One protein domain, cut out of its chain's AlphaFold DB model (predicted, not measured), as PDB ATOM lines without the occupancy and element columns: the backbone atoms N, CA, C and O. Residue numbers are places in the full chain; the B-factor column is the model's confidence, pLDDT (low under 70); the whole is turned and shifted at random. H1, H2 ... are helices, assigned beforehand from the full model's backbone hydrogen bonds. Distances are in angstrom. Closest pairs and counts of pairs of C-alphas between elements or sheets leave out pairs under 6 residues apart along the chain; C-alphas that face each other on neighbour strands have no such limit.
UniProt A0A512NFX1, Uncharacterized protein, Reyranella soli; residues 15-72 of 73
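What this domain is: This is residues 15 to 72 of the 73 residues of an uncharacterized protein of Reyranella soli (UniProt A0A512NFX1). With little regular structure, the printed part is a long tail leading into a small head. Residues 15 to 35 stick out free as the tail and make much of the length, and in the head two short helices, H1 and then H2, lie side by side and run opposite ways. The 58 printed residues hold two named helices and no named strand; the class is all helix, with 19 residues in named elements. The whole is extended, with a radius of gyration of the C-alphas of 18.5 A and spans of 55 by 20 by 17 A.

Where its parts are: Residues 15 to 47 have no named element, from C-alpha 15 at (111.540, 139.059, 218.505). H1 is residues 48 to 56, 12.4 A long, from C-alpha 48 at (76.126, 105.352, 191.004). H2 is residues 61 to 70, 15.5 A long, ending with C-alpha 70 at (86.532, 101.400, 194.903).

How they stand to each other: A tight link of 4 residues joins H1 to H2. They are close but not clearly touching; their closest C-alphas, of Tyr 50 and Phe 67, are 7.0 A apart. They run opposite ways at a shallow tilt of 16 degrees. Every O i to N i+4 pair is within hydrogen-bond range in H1, and 4 of 6 in H2.

The domain as a whole: The C-alphas farthest apart, of Ala 15 and Pro 48, are 56.1 A apart. Without residues 15 to 35, the body spans 26 by 19 by 13 A. The printed part has no cut, and no printed residue is under 70 in pLDDT.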
ATOM      1  N   ALA A  15     110.084 139.212 218.489       97.06
ATOM      2  CA  ALA A  15     111.540 139.059 218.505       97.06
ATOM      3  C   ALA A  15     112.034 137.818 217.739       97.06
ATOM      4  O   ALA A  15     113.203 137.750 217.384       97.06
ATOM      5  N   GLU A  16     111.151 136.852 217.478       95.81
ATOM      6  CA  GLU A  16     111.482 135.585 216.812       95.81
ATOM      7  C   GLU A  16     111.175 135.594 215.306       95.81
ATOM      8  O   GLU A  16     111.454 134.611 214.625       95.81
ATOM      9  N   HIS A  17     110.578 136.671 214.777       93.31
ATOM     10  CA  HIS A  17     110.128 136.746 213.383       93.31
ATOM     11  C   HIS A  17     110.841 137.871 212.629       93.31
ATOM     12  O   HIS A  17     110.560 139.051 212.839       93.31
ATOM     13  N   ASP A  18     111.724 137.495 211.704       93.75
ATOM     14  CA  ASP A  18     112.287 138.400 210.700       93.75
ATOM     15  C   ASP A  18     111.365 138.468 209.471       93.75
ATOM     16  O   ASP A  18     111.254 137.513 208.699       93.75
ATOM     17  N   LEU A  19     110.690 139.606 209.291       92.75
ATOM     18  CA  LEU A  19     109.759 139.831 208.178       92.75
ATOM     19  C   LEU A  19     110.427 140.433 206.930       92.75
ATOM     20  O   LEU A  19     109.745 140.635 205.926       92.75
ATOM     21  N   SER A  20     111.741 140.695 206.951       91.88
ATOM     22  CA  SER A  20     112.452 141.303 205.812       91.88
ATOM     23  C   SER A  20     112.370 140.460 204.532       91.88
ATOM     24  O   SER A  20     112.385 140.989 203.424       91.88
ATOM     25  N   THR A  21     112.194 139.144 204.673       86.25
ATOM     26  CA  THR A  21     112.088 138.192 203.557       86.25
ATOM     27  C   THR A  21     110.759 138.257 202.798       86.25
ATOM     28  O   THR A  21     110.680 137.777 201.667       86.25
ATOM     29  N   VAL A  22     109.716 138.854 203.387       87.62
ATOM     30  CA  VAL A  22     108.372 138.957 202.787       87.62
ATOM     31  C   VAL A  22     107.977 140.391 202.430       87.62
ATOM     32  O   VAL A  22     106.922 140.598 201.839       87.62
ATOM     33  N   ASP A  23     108.836 141.373 202.720       81.00
ATOM     34  CA  ASP A  23     108.571 142.814 202.573       81.00
ATOM     35  C   ASP A  23     108.264 143.246 201.120       81.00
ATOM     36  O   ASP A  23     107.563 144.224 200.871       81.00
ATOM     37  N   GLY A  24     108.704 142.464 200.127       85.19
ATOM     38  CA  GLY A  24     108.445 142.721 198.704       85.19
ATOM     39  C   GLY A  24     107.112 142.188 198.156       85.19
ATOM     40  O   GLY A  24     106.771 142.473 197.004       85.19
ATOM     41  N   HIS A  25     106.350 141.402 198.927       88.88
ATOM     42  CA  HIS A  25     105.165 140.695 198.429       88.88
ATOM     43  C   HIS A  25     104.017 140.665 199.444       88.88
ATOM     44  O   HIS A  25     104.212 140.656 200.654       88.88
ATOM     45  N   ARG A  26     102.768 140.589 198.959       92.06
ATOM     46  CA  ARG A  26     101.631 140.351 199.862       92.06
ATOM     47  C   ARG A  26     101.718 138.943 200.443       92.06
ATOM     48  O   ARG A  26     101.795 137.973 199.690       92.06
ATOM     49  N   LEU A  27     101.633 138.848 201.768       93.19
ATOM     50  CA  LEU A  27     101.649 137.575 202.475       93.19
ATOM     51  C   LEU A  27     100.479 136.686 202.029       93.19
ATOM     52  O   LEU A  27      99.322 137.109 202.009       93.19
ATOM     53  N   ARG A  28     100.793 135.435 201.697       94.00
ATOM     54  CA  ARG A  28      99.829 134.360 201.455       94.00
ATOM     55  C   ARG A  28     100.253 133.170 202.298       94.00
ATOM     56  O   ARG A  28     101.418 132.792 202.272       94.00
ATOM     57  N   SER A  29      99.318 132.605 203.047       94.44
ATOM     58  CA  SER A  29      99.578 131.489 203.954       94.44
ATOM     59  C   SER A  29      98.378 130.540 203.985       94.44
ATOM     60  O   SER A  29      97.416 130.722 203.237       94.44
ATOM     61  N   HIS A  30      98.457 129.509 204.819       96.69
ATOM     62  CA  HIS A  30      97.417 128.514 205.033       96.69
ATOM     63  C   HIS A  30      97.479 127.963 206.462       96.69
ATOM     64  O   HIS A  30      98.424 128.220 207.205       96.69
ATOM     65  N   GLY A  31      96.514 127.117 206.815       95.75
ATOM     66  CA  GLY A  31      96.493 126.372 208.079       95.75
ATOM     67  C   GLY A  31      95.236 126.621 208.907       95.75
ATOM     68  O   GLY A  31      95.042 125.963 209.928       95.75
ATOM     69  N   GLY A  32      94.372 127.536 208.467       95.88
ATOM     70  CA  GLY A  32      93.060 127.774 209.041       95.88
ATOM     71  C   GLY A  32      91.953 126.968 208.361       95.88
ATOM     72  O   GLY A  32      92.150 126.201 207.416       95.88
ATOM     73  N   VAL A  33      90.727 127.169 208.846       96.19
ATOM     74  CA  VAL A  33      89.523 126.537 208.275       96.19
ATOM     75  C   VAL A  33      89.191 127.116 206.897       96.19
ATOM     76  O   VAL A  33      88.610 126.423 206.060       96.19
ATOM     77  N   SER A  34      89.588 128.363 206.634       96.12
ATOM     78  CA  SER A  34      89.372 129.050 205.361       96.12
ATOM     79  C   SER A  34      90.098 128.404 204.180       96.12
ATOM     80  O   SER A  34      89.620 128.554 203.055       96.12
ATOM     81  N   GLU A  35      91.179 127.654 204.419       96.94
ATOM     82  CA  GLU A  35      91.946 126.939 203.384       96.94
ATOM     83  C   GLU A  35      91.642 125.433 203.339       96.94
ATOM     84  O   GLU A  35      92.202 124.707 202.524       96.94
ATOM     85  N   GLN A  36      90.750 124.943 204.205       96.75
ATOM     86  CA  GLN A  36      90.385 123.526 204.247       96.75
ATOM     87  C   GLN A  36      89.670 123.018 202.974       96.75
ATOM     88  O   GLN A  36      89.842 121.843 202.639       96.75
ATOM     89  N   PRO A  37      88.817 123.804 202.280       96.19
ATOM     90  CA  PRO A  37      88.228 123.369 201.016       96.19
ATOM     91  C   PRO A  37      89.297 123.213 199.925       96.19
ATOM     92  O   PRO A  37      89.970 124.177 199.570       96.19
ATOM     93  N   VAL A  38      89.408 122.009 199.363       97.62
ATOM     94  CA  VAL A  38      90.297 121.693 198.234       97.62
ATOM     95  C   VAL A  38      89.508 121.000 197.118       97.62
ATOM     96  O   VAL A  38      88.499 120.353 197.416       97.62
ATOM     97  N   PRO A  39      89.930 121.114 195.845       97.38
ATOM     98  CA  PRO A  39      89.305 120.377 194.752       97.38
ATOM     99  C   PRO A  39      89.370 118.860 194.969       97.38
ATOM    100  O   PRO A  39      90.376 118.335 195.441       97.38
ATOM    101  N   PHE A  40      88.309 118.161 194.568       97.56
ATOM    102  CA  PHE A  40      88.231 116.702 194.563       97.56
ATOM    103  C   PHE A  40      87.866 116.253 193.145       97.56
ATOM    104  O   PHE A  40      86.724 116.418 192.721       97.56
ATOM    105  N   VAL A  41      88.849 115.770 192.382       97.19
ATOM    106  CA  VAL A  41      88.710 115.479 190.945       97.19
ATOM    107  C   VAL A  41      89.153 114.048 190.667       97.19
ATOM    108  O   VAL A  41      90.236 113.645 191.080       97.19
ATOM    109  N   VAL A  42      88.322 113.306 189.936       97.12
ATOM    110  CA  VAL A  42      88.584 111.937 189.477       97.12
ATOM    111  C   VAL A  42      88.444 111.924 187.956       97.12
ATOM    112  O   VAL A  42      87.490 112.482 187.418       97.12
ATOM    113  N   SER A  43      89.406 111.331 187.247       97.00
ATOM    114  CA  SER A  43      89.453 111.330 185.773       97.00
ATOM    115  C   SER A  43      88.480 110.348 185.114       97.00
ATOM    116  O   SER A  43      88.285 110.396 183.902       97.00
ATOM    117  N   THR A  44      87.876 109.462 185.904       96.12
ATOM    118  CA  THR A  44      86.935 108.427 185.463       96.12
ATOM    119  C   THR A  44      85.562 108.691 186.071       96.12
ATOM    120  O   THR A  44      85.442 109.295 187.139       96.12
ATOM    121  N   LYS A  45      84.504 108.238 185.393       96.81
ATOM    122  CA  LYS A  45      83.148 108.309 185.943       96.81
ATOM    123  C   LYS A  45      83.059 107.487 187.229       96.81
ATOM    124  O   LYS A  45      83.522 106.348 187.270       96.81
ATOM    125  N   LEU A  46      82.421 108.067 188.241       97.81
ATOM    126  CA  LEU A  46      82.078 107.349 189.459       97.81
ATOM    127  C   LEU A  46      80.942 106.358 189.196       97.81
ATOM    128  O   LEU A  46      80.077 106.596 188.346       97.81
ATOM    129  N   THR A  47      80.921 105.274 189.965       98.19
ATOM    130  CA  THR A  47      79.754 104.394 190.057       98.19
ATOM    131  C   THR A  47      78.560 105.151 190.665       98.19
ATOM    132  O   THR A  47      78.757 106.156 191.359       98.19
ATOM    133  N   PRO A  48      77.309 104.704 190.432       97.81
ATOM    134  CA  PRO A  48      76.126 105.352 191.004       97.81
ATOM    135  C   PRO A  48      76.192 105.501 192.531       97.81
ATOM    136  O   PRO A  48      75.838 106.555 193.061       97.81
ATOM    137  N   ASP A  49      76.722 104.488 193.222       97.81
ATOM    138  CA  ASP A  49      76.852 104.485 194.680       97.81
ATOM    139  C   ASP A  49      77.826 105.570 195.162       97.81
ATOM    140  O   ASP A  49      77.502 106.354 196.057       97.81
ATOM    141  N   TYR A  50      78.992 105.703 194.523       97.94
ATOM    142  CA  TYR A  50      79.975 106.727 194.895       97.94
ATOM    143  C   TYR A  50      79.552 108.137 194.480       97.94
ATOM    144  O   TYR A  50      79.845 109.102 195.192       97.94
ATOM    145  N   ALA A  51      78.804 108.275 193.382       97.19
ATOM    146  CA  ALA A  51      78.165 109.538 193.028       97.19
ATOM    147  C   ALA A  51      77.144 109.975 194.098       97.19
ATOM    148  O   ALA A  51      77.105 111.150 194.470       97.19
ATOM    149  N   ALA A  52      76.367 109.036 194.656       97.75
ATOM    150  CA  ALA A  52      75.444 109.315 195.755       97.75
ATOM    151  C   ALA A  52      76.178 109.702 197.056       97.75
ATOM    152  O   ALA A  52      75.767 110.640 197.747       97.75
ATOM    153  N   ILE A  53      77.306 109.053 197.372       97.38
ATOM    154  CA  ILE A  53      78.148 109.432 198.521       97.38
ATOM    155  C   ILE A  53      78.680 110.861 198.353       97.38
ATOM    156  O   ILE A  53      78.559 111.663 199.280       97.38
ATOM    157  N   ALA A  54      79.198 111.210 197.170       96.25
ATOM    158  CA  ALA A  54      79.681 112.562 196.878       96.25
ATOM    159  C   ALA A  54      78.593 113.640 197.033       96.25
ATOM    160  O   ALA A  54      78.903 114.768 197.411       96.25
ATOM    161  N   GLY A  55      77.326 113.299 196.771       96.25
ATOM    162  CA  GLY A  55      76.187 114.207 196.935       96.25
ATOM    163  C   GLY A  55      75.632 114.310 198.361       96.25
ATOM    164  O   GLY A  55      74.964 115.291 198.678       96.25
ATOM    165  N   SER A  56      75.887 113.327 199.231       97.12
ATOM    166  CA  SER A  56      75.262 113.249 200.565       97.12
ATOM    167  C   SER A  56      76.087 113.871 201.693       97.12
ATOM    168  O   SER A  56      75.540 114.198 202.747       97.12
ATOM    169  N   ARG A  57      77.399 114.057 201.497       95.25
ATOM    170  CA  ARG A  57      78.293 114.619 202.517       95.25
ATOM    171  C   ARG A  57      79.414 115.453 201.914       95.25
ATOM    172  O   ARG A  57      79.809 115.275 200.769       95.25
ATOM    173  N   ARG A  58      80.019 116.310 202.742       95.12
ATOM    174  CA  ARG A  58      81.278 116.971 202.384       95.12
ATOM    175  C   ARG A  58      82.402 115.933 202.320       95.12
ATOM    176  O   ARG A  58      82.656 115.227 203.300       95.12
ATOM    177  N   LEU A  59      83.086 115.878 201.182       97.62
ATOM    178  CA  LEU A  59      84.258 115.030 200.997       97.62
ATOM    179  C   LEU A  59      85.476 115.593 201.732       97.62
ATOM    180  O   LEU A  59      85.647 116.808 201.890       97.62
ATOM    181  N   ARG A  60      86.326 114.682 202.196       97.88
ATOM    182  CA  ARG A  60      87.650 114.971 202.738       97.88
ATOM    183  C   ARG A  60      88.679 114.648 201.667       97.88
ATOM    184  O   ARG A  60      88.497 113.724 200.889       97.88
ATOM    185  N   ASN A  61      89.778 115.392 201.639       98.06
ATOM    186  CA  ASN A  61      90.854 115.162 200.673       98.06
ATOM    187  C   ASN A  61      91.369 113.713 200.698       98.06
ATOM    188  O   ASN A  61      91.645 113.148 199.650       98.06
ATOM    189  N   PHE A  62      91.448 113.100 201.878       98.12
ATOM    190  CA  PHE A  62      91.892 111.718 202.042       98.12
ATOM    191  C   PHE A  62      90.867 110.667 201.589       98.12
ATOM    192  O   PHE A  62      91.252 109.515 201.407       98.12
ATOM    193  N   ASP A  63      89.608 111.042 201.328       98.31
ATOM    194  CA  ASP A  63      88.623 110.138 200.713       98.31
ATOM    195  C   ASP A  63      88.999 109.801 199.261       98.31
ATOM    196  O   ASP A  63      88.437 108.879 198.677       98.31
ATOM    197  N   ILE A  64      89.953 110.531 198.663       98.31
ATOM    198  CA  ILE A  64      90.368 110.316 197.277       98.31
ATOM    199  C   ILE A  64      90.817 108.879 197.032       98.31
ATOM    200  O   ILE A  64      90.489 108.331 195.990       98.31
ATOM    201  N   PHE A  65      91.488 108.242 197.999       98.25
ATOM    202  CA  PHE A  65      91.941 106.858 197.864       98.25
ATOM    203  C   PHE A  65      90.779 105.872 197.776       98.25
ATOM    204  O   PHE A  65      90.801 104.984 196.934       98.25
ATOM    205  N   ASP A  66      89.751 106.054 198.600       98.38
ATOM    206  CA  ASP A  66      88.554 105.216 198.557       98.38
ATOM    207  C   ASP A  66      87.815 105.392 197.222       98.38
ATOM    208  O   ASP A  66      87.516 104.423 196.527       98.38
ATOM    209  N   PHE A  67      87.634 106.642 196.788       98.19
ATOM    210  CA  PHE A  67      86.947 106.959 195.535       98.19
ATOM    211  C   PHE A  67      87.662 106.417 194.294       98.19
ATOM    212  O   PHE A  67      86.992 105.928 193.388       98.19
ATOM    213  N   VAL A  68      88.995 106.500 194.225       98.00
ATOM    214  CA  VAL A  68      89.741 106.029 193.043       98.00
ATOM    215  C   VAL A  68      89.958 104.517 193.025       98.00
ATOM    216  O   VAL A  68      90.146 103.964 191.950       98.00
ATOM    217  N   LEU A  69      89.958 103.845 194.183       97.88
ATOM    218  CA  LEU A  69      90.172 102.394 194.254       97.88
ATOM    219  C   LEU A  69      88.868 101.601 194.163       97.88
ATOM    220  O   LEU A  69      88.855 100.519 193.583       97.88
ATOM    221  N   ASN A  70      87.786 102.133 194.727       97.94
ATOM    222  CA  ASN A  70      86.532 101.400 194.903       97.94
ATOM    223  C   ASN A  70      85.344 102.058 194.182       97.94
ATOM    224  O   ASN A  70      84.286 101.443 194.050       97.94
ATOM    225  N   GLY A  71      85.489 103.318 193.758       96.94
ATOM    226  CA  GLY A  71      84.384 104.154 193.293       96.94
ATOM    227  C   GLY A  71      84.326 104.415 191.797       96.94
ATOM    228  O   GLY A  71      83.419 105.117 191.351       96.94
ATOM    229  N   THR A  72      85.248 103.864 191.014       95.50
ATOM    230  CA  THR A  72      85.285 103.992 189.551       95.50
ATOM    231  C   THR A  72      85.097 102.636 188.883       95.50
ATOM    232  O   THR A  72      85.485 101.616 189.447       95.50
TER     233      THR A  72